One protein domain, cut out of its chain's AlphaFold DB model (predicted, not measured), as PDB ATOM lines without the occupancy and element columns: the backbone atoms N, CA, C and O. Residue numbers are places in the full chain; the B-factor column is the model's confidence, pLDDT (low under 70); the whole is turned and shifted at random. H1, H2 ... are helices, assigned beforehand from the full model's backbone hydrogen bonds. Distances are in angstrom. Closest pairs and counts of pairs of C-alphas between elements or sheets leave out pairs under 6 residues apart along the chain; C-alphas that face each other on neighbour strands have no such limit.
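AT A GLANCE: This is residues 5 to 77 of the 195 residues of the protein "Calmodulin" of Aphanomyces astaci (UniProt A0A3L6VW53). This is a loose, only just elongated fold-back of four helices: H2 leads out to a loop at one end, residues 37 to 45, the backbone comes back through H3 and the long H4, and the short H1 sits beside the far part of H4 at the other end, running the same way as H4. H1 packs on the far part of H4, H2 meets H3 with its last residues, and H3 and H4 make a corner. The printed part has 73 residues, with four named helices in the order H1, H2, H3, H4 and no named strand; the class is all helix. The whole is loose, with a radius of gyration of the C-alphas of 14.4 A, and its C-alphas span 44 by 22 by 19 A, only just elongated.

IN THESE COORDINATES: Find C-alpha 5 at (172.361, 214.041, 125.045); there H1 begins, residues 5 to 11. Go on to Ile 22, with its C-alpha at (171.511, 213.912, 135.253), where H2 starts; it runs to Phe 36, 21.2 A from first to last C-alpha. H3 holds residues 46 to 55 and is 14.2 A long. H4, residues 57 to 75, is the longest helix at 27.3 A; look for its last C-alpha at (175.654, 221.486, 110.289).

HOW THE PARTS SIT: Start at H1, which touches H4 with residues 69 to 73 of H4 alone. Their closest C-alphas are those of Thr 9 and Ile 69, 6.2 A apart, and the two run the same way at a steep tilt of 39 degrees. H1 is apart from H2 and from H3. Next, residues 32 to 36 of H2 alone touch H3; the closest C-alphas, of Phe 36 and Glu 48, are 6.1 A apart. H2 and H3 run opposite ways at a steep tilt of 66 degrees. Between H2 and H4 you will find one near place, the C-alphas of Val 28 and Phe 59 at 7.2 A: these helices are close but not clearly touching. H3 and H4 stand about perpendicular, at 81 degrees. They only just touch, with 3 pairs of C-alphas within 8 A, and touch only at the corner by their link, where residues 59 to 60 of H4 meet H3; the closest C-alphas are those of Ala 53 and Phe 59, 6.5 A apart. In H1, H2, H3 and H4 every O i to N i+4 pair is within hydrogen-bond range.

THE WHOLE: Look to Asp 39 and Val 77 for the two C-alphas farthest apart, 44.6 A. The first and last printed C-alphas, of Tyr 5 and Val 77, are 17.4 A apart. The printed part has no cut. The link from H3 to H4 is tight, those from H1 to H2 and from H2 to H3 are short, and no link is long. The mean pLDDT of the printed part is 81.5; look for values under 70 at residues 13 to 14, 16 to 18 and 75 to 77.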
ATOM      1  N   TYR A   5     171.834 212.713 125.279       74.00
ATOM      2  CA  TYR A   5     172.361 214.041 125.045       74.00
ATOM      3  C   TYR A   5     173.842 214.206 125.438       74.00
ATOM      4  O   TYR A   5     174.597 214.965 124.828       74.00
ATOM      5  N   SER A   6     174.311 213.441 126.423       73.88
ATOM      6  CA  SER A   6     175.746 213.371 126.704       73.88
ATOM      7  C   SER A   6     176.495 212.753 125.519       73.88
ATOM      8  O   SER A   6     177.590 213.201 125.197       73.88
ATOM      9  N   GLY A   7     175.877 211.782 124.836       78.81
ATOM     10  CA  GLY A   7     176.400 211.195 123.604       78.81
ATOM     11  C   GLY A   7     176.495 212.208 122.465       78.81
ATOM     12  O   GLY A   7     177.581 212.402 121.927       78.81
ATOM     13  N   ILE A   8     175.397 212.905 122.143       80.62
ATOM     14  CA  ILE A   8     175.396 213.872 121.030       80.62
ATOM     15  C   ILE A   8     176.393 215.014 121.265       80.62
ATOM     16  O   ILE A   8     177.110 215.385 120.348       80.62
ATOM     17  N   THR A   9     176.536 215.484 122.509       78.50
ATOM     18  CA  THR A   9     177.524 216.515 122.870       78.50
ATOM     19  C   THR A   9     178.958 216.059 122.602       78.50
ATOM     20  O   THR A   9     179.779 216.842 122.132       78.50
ATOM     21  N   VAL A  10     179.277 214.792 122.887       79.12
ATOM     22  CA  VAL A  10     180.601 214.225 122.589       79.12
ATOM     23  C   VAL A  10     180.815 214.133 121.078       79.12
ATOM     24  O   VAL A  10     181.879 214.511 120.593       79.12
ATOM     25  N   LEU A  11     179.803 213.683 120.331       78.44
ATOM     26  CA  LEU A  11     179.879 213.510 118.877       78.44
ATOM     27  C   LEU A  11     180.009 214.843 118.128       78.44
ATOM     28  O   LEU A  11     180.759 214.943 117.160       78.44
ATOM     29  N   THR A  12     179.349 215.899 118.603       76.94
ATOM     30  CA  THR A  12     179.467 217.243 118.019       76.94
ATOM     31  C   THR A  12     180.715 217.996 118.484       76.94
ATOM     32  O   THR A  12     180.970 219.116 118.041       76.94
ATOM     33  N   GLY A  13     181.554 217.400 119.342       69.94
ATOM     34  CA  GLY A  13     182.697 218.088 119.954       69.94
ATOM     35  C   GLY A  13     182.279 219.261 120.850       69.94
ATOM     36  O   GLY A  13     183.060 220.188 121.073       69.94
ATOM     37  N   GLY A  14     181.034 219.245 121.331       68.81
ATOM     38  CA  GLY A  14     180.490 220.228 122.251       68.81
ATOM     39  C   GLY A  14     181.140 220.140 123.633       68.81
ATOM     40  O   GLY A  14     181.668 219.109 124.059       68.81
ATOM     41  N   ARG A  15     181.104 221.246 124.380       71.38
ATOM     42  CA  ARG A  15     181.648 221.279 125.744       71.38
ATOM     43  C   ARG A  15     180.678 220.585 126.696       71.38
ATOM     44  O   ARG A  15     179.674 221.170 127.086       71.38
ATOM     45  N   ILE A  16     181.029 219.378 127.137       67.69
ATOM     46  CA  ILE A  16     180.264 218.587 128.125       67.69
ATOM     47  C   ILE A  16     179.995 219.389 129.412       67.69
ATOM     48  O   ILE A  16     178.971 219.194 130.049       67.69
ATOM     49  N   ALA A  17     180.868 220.337 129.763       68.19
ATOM     50  CA  ALA A  17     180.698 221.220 130.920       68.19
ATOM     51  C   ALA A  17     179.480 222.167 130.834       68.19
ATOM     52  O   ALA A  17     179.049 222.675 131.863       68.19
ATOM     53  N   LEU A  18     178.936 222.419 129.636       69.69
ATOM     54  CA  LEU A  18     177.709 223.211 129.447       69.69
ATOM     55  C   LEU A  18     176.437 222.370 129.621       69.69
ATOM     56  O   LEU A  18     175.335 222.912 129.656       69.69
ATOM     57  N   VAL A  19     176.582 221.048 129.708       74.44
ATOM     58  CA  VAL A  19     175.472 220.114 129.860       74.44
ATOM     59  C   VAL A  19     175.277 219.822 131.345       74.44
ATOM     60  O   VAL A  19     176.214 219.343 131.990       74.44
ATOM     61  N   PRO A  20     174.082 220.063 131.910       78.88
ATOM     62  CA  PRO A  20     173.820 219.713 133.297       78.88
ATOM     63  C   PRO A  20     173.935 218.201 133.496       78.88
ATOM     64  O   PRO A  20     173.562 217.396 132.638       78.88
ATOM     65  N   SER A  21     174.439 217.801 134.661       83.12
ATOM     66  CA  SER A  21     174.457 216.391 135.039       83.12
ATOM     67  C   SER A  21     173.027 215.857 135.213       83.12
ATOM     68  O   SER A  21     172.104 216.619 135.503       83.12
ATOM     69  N   ILE A  22     172.834 214.540 135.068       83.12
ATOM     70  CA  ILE A  22     171.511 213.912 135.253       83.12
ATOM     71  C   ILE A  22     170.904 214.264 136.628       83.12
ATOM     72  O   ILE A  22     169.747 214.677 136.648       83.12
ATOM     73  N   PRO A  23     171.646 214.192 137.756       87.00
ATOM     74  CA  PRO A  23     171.120 214.621 139.055       87.00
ATOM     75  C   PRO A  23     170.637 216.076 139.074       87.00
ATOM     76  O   PRO A  23     169.557 216.351 139.584       87.00
ATOM     77  N   THR A  24     171.389 216.993 138.460       86.25
ATOM     78  CA  THR A  24     171.015 218.414 138.370       86.25
ATOM     79  C   THR A  24     169.720 218.607 137.581       86.25
ATOM     80  O   THR A  24     168.874 219.411 137.957       86.25
ATOM     81  N   PHE A  25     169.535 217.853 136.496       83.81
ATOM     82  CA  PHE A  25     168.316 217.930 135.692       83.81
ATOM     83  C   PHE A  25     167.091 217.415 136.458       83.81
ATOM     84  O   PHE A  25     166.021 218.018 136.396       83.81
ATOM     85  N   VAL A  26     167.262 216.329 137.220       87.62
ATOM     86  CA  VAL A  26     166.211 215.780 138.088       87.62
ATOM     87  C   VAL A  26     165.820 216.782 139.171       87.62
ATOM     88  O   VAL A  26     164.634 216.988 139.398       87.62
ATOM     89  N   GLU A  27     166.790 217.450 139.794       88.81
ATOM     90  CA  GLU A  27     166.524 218.466 140.816       88.81
ATOM     91  C   GLU A  27     165.721 219.648 140.252       88.81
ATOM     92  O   GLU A  27     164.719 220.062 140.836       88.81
ATOM     93  N   VAL A  28     166.100 220.150 139.074       87.88
ATOM     94  CA  VAL A  28     165.371 221.231 138.392       87.88
ATOM     95  C   VAL A  28     163.938 220.808 138.051       87.88
ATOM     96  O   VAL A  28     163.009 221.593 138.242       87.88
ATOM     97  N   ALA A  29     163.737 219.565 137.604       86.56
ATOM     98  CA  ALA A  29     162.406 219.027 137.334       86.56
ATOM     99  C   ALA A  29     161.564 218.904 138.616       86.56
ATOM    100  O   ALA A  29     160.418 219.340 138.645       86.56
ATOM    101  N   GLN A  30     162.136 218.395 139.709       87.50
ATOM    102  CA  GLN A  30     161.452 218.297 141.005       87.50
ATOM    103  C   GLN A  30     161.059 219.672 141.563       87.50
ATOM    104  O   GLN A  30     159.980 219.824 142.142       87.50
ATOM    105  N   GLN A  31     161.899 220.693 141.363       86.12
ATOM    106  CA  GLN A  31     161.565 222.075 141.716       86.12
ATOM    107  C   GLN A  31     160.394 222.622 140.890       86.12
ATOM    108  O   GLN A  31     159.630 223.437 141.409       86.12
ATOM    109  N   ALA A  32     160.242 222.185 139.636       86.31
ATOM    110  CA  ALA A  32     159.113 222.550 138.785       86.31
ATOM    111  C   ALA A  32     157.792 222.076 139.396       86.31
ATOM    112  O   ALA A  32     156.922 222.899 139.678       86.31
ATOM    113  N   PHE A  33     157.697 220.778 139.696       87.19
ATOM    114  CA  PHE A  33     156.514 220.188 140.320       87.19
ATOM    115  C   PHE A  33     156.248 220.814 141.693       87.19
ATOM    116  O   PHE A  33     155.176 221.347 141.935       87.19
ATOM    117  N   SER A  34     157.260 220.923 142.555       81.94
ATOM    118  CA  SER A  34     157.074 221.455 143.918       81.94
ATOM    119  C   SER A  34     156.535 222.892 143.983       81.94
ATOM    120  O   SER A  34     155.986 223.295 145.008       81.94
ATOM    121  N   ARG A  35     156.762 223.709 142.945       77.19
ATOM    122  CA  ARG A  35     156.419 225.141 142.952       77.19
ATOM    123  C   ARG A  35     155.271 225.527 142.031       77.19
ATOM    124  O   ARG A  35     154.633 226.545 142.296       77.19
ATOM    125  N   PHE A  36     155.065 224.786 140.948       81.62
ATOM    126  CA  PHE A  36     154.124 225.155 139.893       81.62
ATOM    127  C   PHE A  36     153.022 224.120 139.662       81.62
ATOM    128  O   PHE A  36     152.044 224.483 139.019       81.62
ATOM    129  N   ASP A  37     153.125 222.915 140.233       80.88
ATOM    130  CA  ASP A  37     152.016 221.958 140.299       80.88
ATOM    131  C   ASP A  37     151.065 222.385 141.431       80.88
ATOM    132  O   ASP A  37     151.279 222.105 142.614       80.88
ATOM    133  N   LYS A  38     150.054 223.183 141.073       74.44
ATOM    134  CA  LYS A  38     149.069 223.710 142.029       74.44
ATOM    135  C   LYS A  38     147.948 222.720 142.318       74.44
ATOM    136  O   LYS A  38     147.287 222.864 143.348       74.44
ATOM    137  N   ASP A  39     147.703 221.781 141.411       79.25
ATOM    138  CA  ASP A  39     146.610 220.816 141.495       79.25
ATOM    139  C   ASP A  39     147.049 219.454 142.059       79.25
ATOM    140  O   ASP A  39     146.195 218.605 142.318       79.25
ATOM    141  N   GLN A  40     148.343 219.296 142.365       75.44
ATOM    142  CA  GLN A  40     148.966 218.090 142.921       75.44
ATOM    143  C   GLN A  40     148.725 216.862 142.042       75.44
ATOM    144  O   GLN A  40     148.589 215.741 142.541       75.44
ATOM    145  N   THR A  41     148.637 217.078 140.731       80.62
ATOM    146  CA  THR A  41     148.369 216.005 139.773       80.62
ATOM    147  C   THR A  41     149.629 215.240 139.374       80.62
ATOM    148  O   THR A  41     149.533 214.295 138.590       80.62
ATOM    149  N   ASP A  42     150.793 215.603 139.933       78.19
ATOM    150  CA  ASP A  42     152.116 215.082 139.554       78.19
ATOM    151  C   ASP A  42     152.404 215.320 138.056       78.19
ATOM    152  O   ASP A  42     153.193 214.628 137.408       78.19
ATOM    153  N   ALA A  43     151.726 216.318 137.483       84.25
ATOM    154  CA  ALA A  43     151.782 216.701 136.088       84.25
ATOM    155  C   ALA A  43     151.671 218.224 135.986       84.25
ATOM    156  O   ALA A  43     150.802 218.842 136.584       84.25
ATOM    157  N   LEU A  44     152.549 218.843 135.198       84.94
ATOM    158  CA  LEU A  44     152.450 220.272 134.908       84.94
ATOM    159  C   LEU A  44     151.622 220.470 133.646       84.94
ATOM    160  O   LEU A  44     151.949 219.910 132.593       84.94
ATOM    161  N   ASN A  45     150.594 221.309 133.722       88.56
ATOM    162  CA  ASN A  45     149.852 221.696 132.534       88.56
ATOM    163  C   ASN A  45     150.713 222.598 131.626       88.56
ATOM    164  O   ASN A  45     151.701 223.190 132.063       88.56
ATOM    165  N   TYR A  46     150.340 222.744 130.350       88.62
ATOM    166  CA  TYR A  46     151.152 223.496 129.379       88.62
ATOM    167  C   TYR A  46     151.454 224.934 129.838       88.62
ATOM    168  O   TYR A  46     152.596 225.384 129.763       88.62
ATOM    169  N   ASP A  47     150.449 225.645 130.349       88.81
ATOM    170  CA  ASP A  47     150.604 227.032 130.800       88.81
ATOM    171  C   ASP A  47     151.490 227.145 132.055       88.81
ATOM    172  O   ASP A  47     152.336 228.039 132.162       88.81
ATOM    173  N   GLU A  48     151.374 226.181 132.970       87.50
ATOM    174  CA  GLU A  48     152.184 226.092 134.189       87.50
ATOM    175  C   GLU A  48     153.641 225.788 133.856       87.50
ATOM    176  O   GLU A  48     154.544 226.468 134.346       87.50
ATOM    177  N   PHE A  49     153.869 224.831 132.953       89.75
ATOM    178  CA  PHE A  49     155.195 224.499 132.455       89.75
ATOM    179  C   PHE A  49     155.845 225.694 131.757       89.75
ATOM    180  O   PHE A  49     156.994 226.015 132.045       89.75
ATOM    181  N   VAL A  50     155.129 226.385 130.865       90.44
ATOM    182  CA  VAL A  50     155.671 227.549 130.148       90.44
ATOM    183  C   VAL A  50     155.993 228.689 131.114       90.44
ATOM    184  O   VAL A  50     157.044 229.325 130.984       90.44
ATOM    185  N   THR A  51     155.129 228.939 132.097       89.31
ATOM    186  CA  THR A  51     155.353 229.972 133.116       89.31
ATOM    187  C   THR A  51     156.562 229.632 133.986       89.31
ATOM    188  O   THR A  51     157.430 230.484 134.200       89.31
ATOM    189  N   TRP A  52     156.676 228.377 134.426       90.44
ATOM    190  CA  TRP A  52     157.834 227.894 135.167       90.44
ATOM    191  C   TRP A  52     159.115 228.010 134.337       90.44
ATOM    192  O   TRP A  52     160.058 228.672 134.771       90.44
ATOM    193  N   ALA A  53     159.129 227.443 133.130       90.75
ATOM    194  CA  ALA A  53     160.297 227.387 132.258       90.75
ATOM    195  C   ALA A  53     160.846 228.788 131.969       90.75
ATOM    196  O   ALA A  53     162.050 229.004 132.053       90.75
ATOM    197  N   ARG A  54     159.969 229.770 131.711       89.50
ATOM    198  CA  ARG A  54     160.371 231.167 131.475       89.50
ATOM    199  C   ARG A  54     160.895 231.875 132.724       89.50
ATOM    200  O   ARG A  54     161.701 232.793 132.597       89.50
ATOM    201  N   SER A  55     160.442 231.482 133.913       88.81
ATOM    202  CA  SER A  55     160.929 232.038 135.184       88.81
ATOM    203  C   SER A  55     162.221 231.376 135.678       88.81
ATOM    204  O   SER A  55     162.968 231.978 136.450       88.81
ATOM    205  N   ASN A  56     162.519 230.161 135.210       91.00
ATOM    206  CA  ASN A  56     163.703 229.409 135.596       91.00
ATOM    207  C   ASN A  56     164.882 229.702 134.651       91.00
ATOM    208  O   ASN A  56     165.005 229.137 133.563       91.00
ATOM    209  N   ARG A  57     165.778 230.592 135.095       90.19
ATOM    210  CA  ARG A  57     166.977 230.992 134.341       90.19
ATOM    211  C   ARG A  57     167.888 229.808 134.015       90.19
ATOM    212  O   ARG A  57     168.370 229.723 132.890       90.19
ATOM    213  N   ASP A  58     168.121 228.918 134.972       88.06
ATOM    214  CA  ASP A  58     169.049 227.798 134.795       88.06
ATOM    215  C   ASP A  58     168.506 226.811 133.763       88.06
ATOM    216  O   ASP A  58     169.221 226.412 132.845       88.06
ATOM    217  N   PHE A  59     167.207 226.508 133.836       88.81
ATOM    218  CA  PHE A  59     166.528 225.694 132.830       88.81
ATOM    219  C   PHE A  59     166.649 226.292 131.423       88.81
ATOM    220  O   PHE A  59     166.974 225.575 130.477       88.81
ATOM    221  N   MET A  60     166.447 227.605 131.279       89.56
ATOM    222  CA  MET A  60     166.580 228.293 129.989       89.56
ATOM    223  C   MET A  60     168.010 228.246 129.438       89.56
ATOM    224  O   MET A  60     168.185 227.997 128.247       89.56
ATOM    225  N   ILE A  61     169.026 228.420 130.289       87.69
ATOM    226  CA  ILE A  61     170.439 228.287 129.896       87.69
ATOM    227  C   ILE A  61     170.721 226.868 129.401       87.69
ATOM    228  O   ILE A  61     171.380 226.683 128.376       87.69
ATOM    229  N   TYR A  62     170.193 225.855 130.091       87.31
ATOM    230  CA  TYR A  62     170.326 224.481 129.632       87.31
ATOM    231  C   TYR A  62     169.641 224.290 128.277       87.31
ATOM    232  O   TYR A  62     170.277 223.769 127.365       87.31
ATOM    233  N   MET A  63     168.398 224.758 128.101       87.38
ATOM    234  CA  MET A  63     167.665 224.703 126.822       87.38
ATOM    235  C   MET A  63     168.411 225.388 125.673       87.38
ATOM    236  O   MET A  63     168.417 224.882 124.551       87.38
ATOM    237  N   GLU A  64     169.094 226.496 125.943       86.75
ATOM    238  CA  GLU A  64     169.940 227.164 124.958       86.75
ATOM    239  C   GLU A  64     171.158 226.311 124.575       86.75
ATOM    240  O   GLU A  64     171.445 226.155 123.385       86.75
ATOM    241  N   ALA A  65     171.818 225.675 125.548       83.69
ATOM    242  CA  ALA A  65     172.889 224.716 125.280       83.69
ATOM    243  C   ALA A  65     172.387 223.505 124.466       83.69
ATOM    244  O   ALA A  65     173.047 223.113 123.501       83.69
ATOM    245  N   PHE A  66     171.201 222.970 124.797       83.69
ATOM    246  CA  PHE A  66     170.502 221.915 124.039       83.69
ATOM    247  C   PHE A  66     170.276 222.311 122.586       83.69
ATOM    248  O   PHE A  66     170.602 221.542 121.677       83.69
ATOM    249  N   ARG A  67     169.787 223.528 122.351       85.69
ATOM    250  CA  ARG A  67     169.581 224.042 120.999       85.69
ATOM    251  C   ARG A  67     170.894 224.143 120.224       85.69
ATOM    252  O   ARG A  67     170.966 223.656 119.104       85.69
ATOM    253  N   MET A  68     171.935 224.717 120.823       82.50
ATOM    254  CA  MET A  68     173.249 224.874 120.182       82.50
ATOM    255  C   MET A  68     173.871 223.528 119.786       82.50
ATOM    256  O   MET A  68     174.407 223.374 118.689       82.50
ATOM    257  N   ILE A  69     173.782 222.528 120.662       82.88
ATOM    258  CA  ILE A  69     174.316 221.190 120.389       82.88
ATOM    259  C   ILE A  69     173.512 220.480 119.289       82.88
ATOM    260  O   ILE A  69     174.097 219.785 118.463       82.88
ATOM    261  N   SER A  70     172.197 220.700 119.224       81.38
ATOM    262  CA  SER A  70     171.359 220.201 118.128       81.38
ATOM    263  C   SER A  70     171.717 220.842 116.782       81.38
ATOM    264  O   SER A  70     171.914 220.135 115.798       81.38
ATOM    265  N   GLU A  71     171.878 222.166 116.729       82.25
ATOM    266  CA  GLU A  71     172.236 222.866 115.484       82.25
ATOM    267  C   GLU A  71     173.636 222.476 114.983       82.25
ATOM    268  O   GLU A  71     173.811 222.176 113.806       82.25
ATOM    269  N   THR A  72     174.616 222.348 115.882       77.94
ATOM    270  CA  THR A  72     175.958 221.857 115.507       77.94
ATOM    271  C   THR A  72     175.961 220.410 115.006       77.94
ATOM    272  O   THR A  72     176.827 220.045 114.209       77.94
ATOM    273  N   ALA A  73     175.009 219.576 115.440       73.94
ATOM    274  CA  ALA A  73     174.836 218.230 114.896       73.94
ATOM    275  C   ALA A  73     174.302 218.255 113.460       73.94
ATOM    276  O   ALA A  73     174.733 217.441 112.649       73.94
ATOM    277  N   LYS A  74     173.397 219.188 113.139       71.00
ATOM    278  CA  LYS A  74     172.839 219.342 111.788       71.00
ATOM    279  C   LYS A  74     173.883 219.847 110.794       71.00
ATOM    280  O   LYS A  74     173.970 219.325 109.696       71.00
ATOM    281  N   GLU A  75     174.703 220.816 111.190       64.62
ATOM    282  CA  GLU A  75     175.654 221.486 110.289       64.62
ATOM    283  C   GLU A  75     176.846 220.596 109.877       64.62
ATOM    284  O   GLU A  75     177.452 220.801 108.828       64.62
ATOM    285  N   ARG A  76     177.181 219.574 110.679       58.69
ATOM    286  CA  ARG A  76     178.237 218.589 110.358       58.69
ATOM    287  C   ARG A  76     177.768 217.417 109.502       58.69
ATOM    288  O   ARG A  76     178.583 216.561 109.166       58.69
ATOM    289  N   VAL A  77     176.487 217.374 109.156       52.88
ATOM    290  CA  VAL A  77     175.946 216.438 108.177       52.88
ATOM    291  C   VAL A  77     175.710 217.252 106.909       52.88
ATOM    292  O   VAL A  77     174.844 218.126 106.927       52.88
TER     293      VAL A  77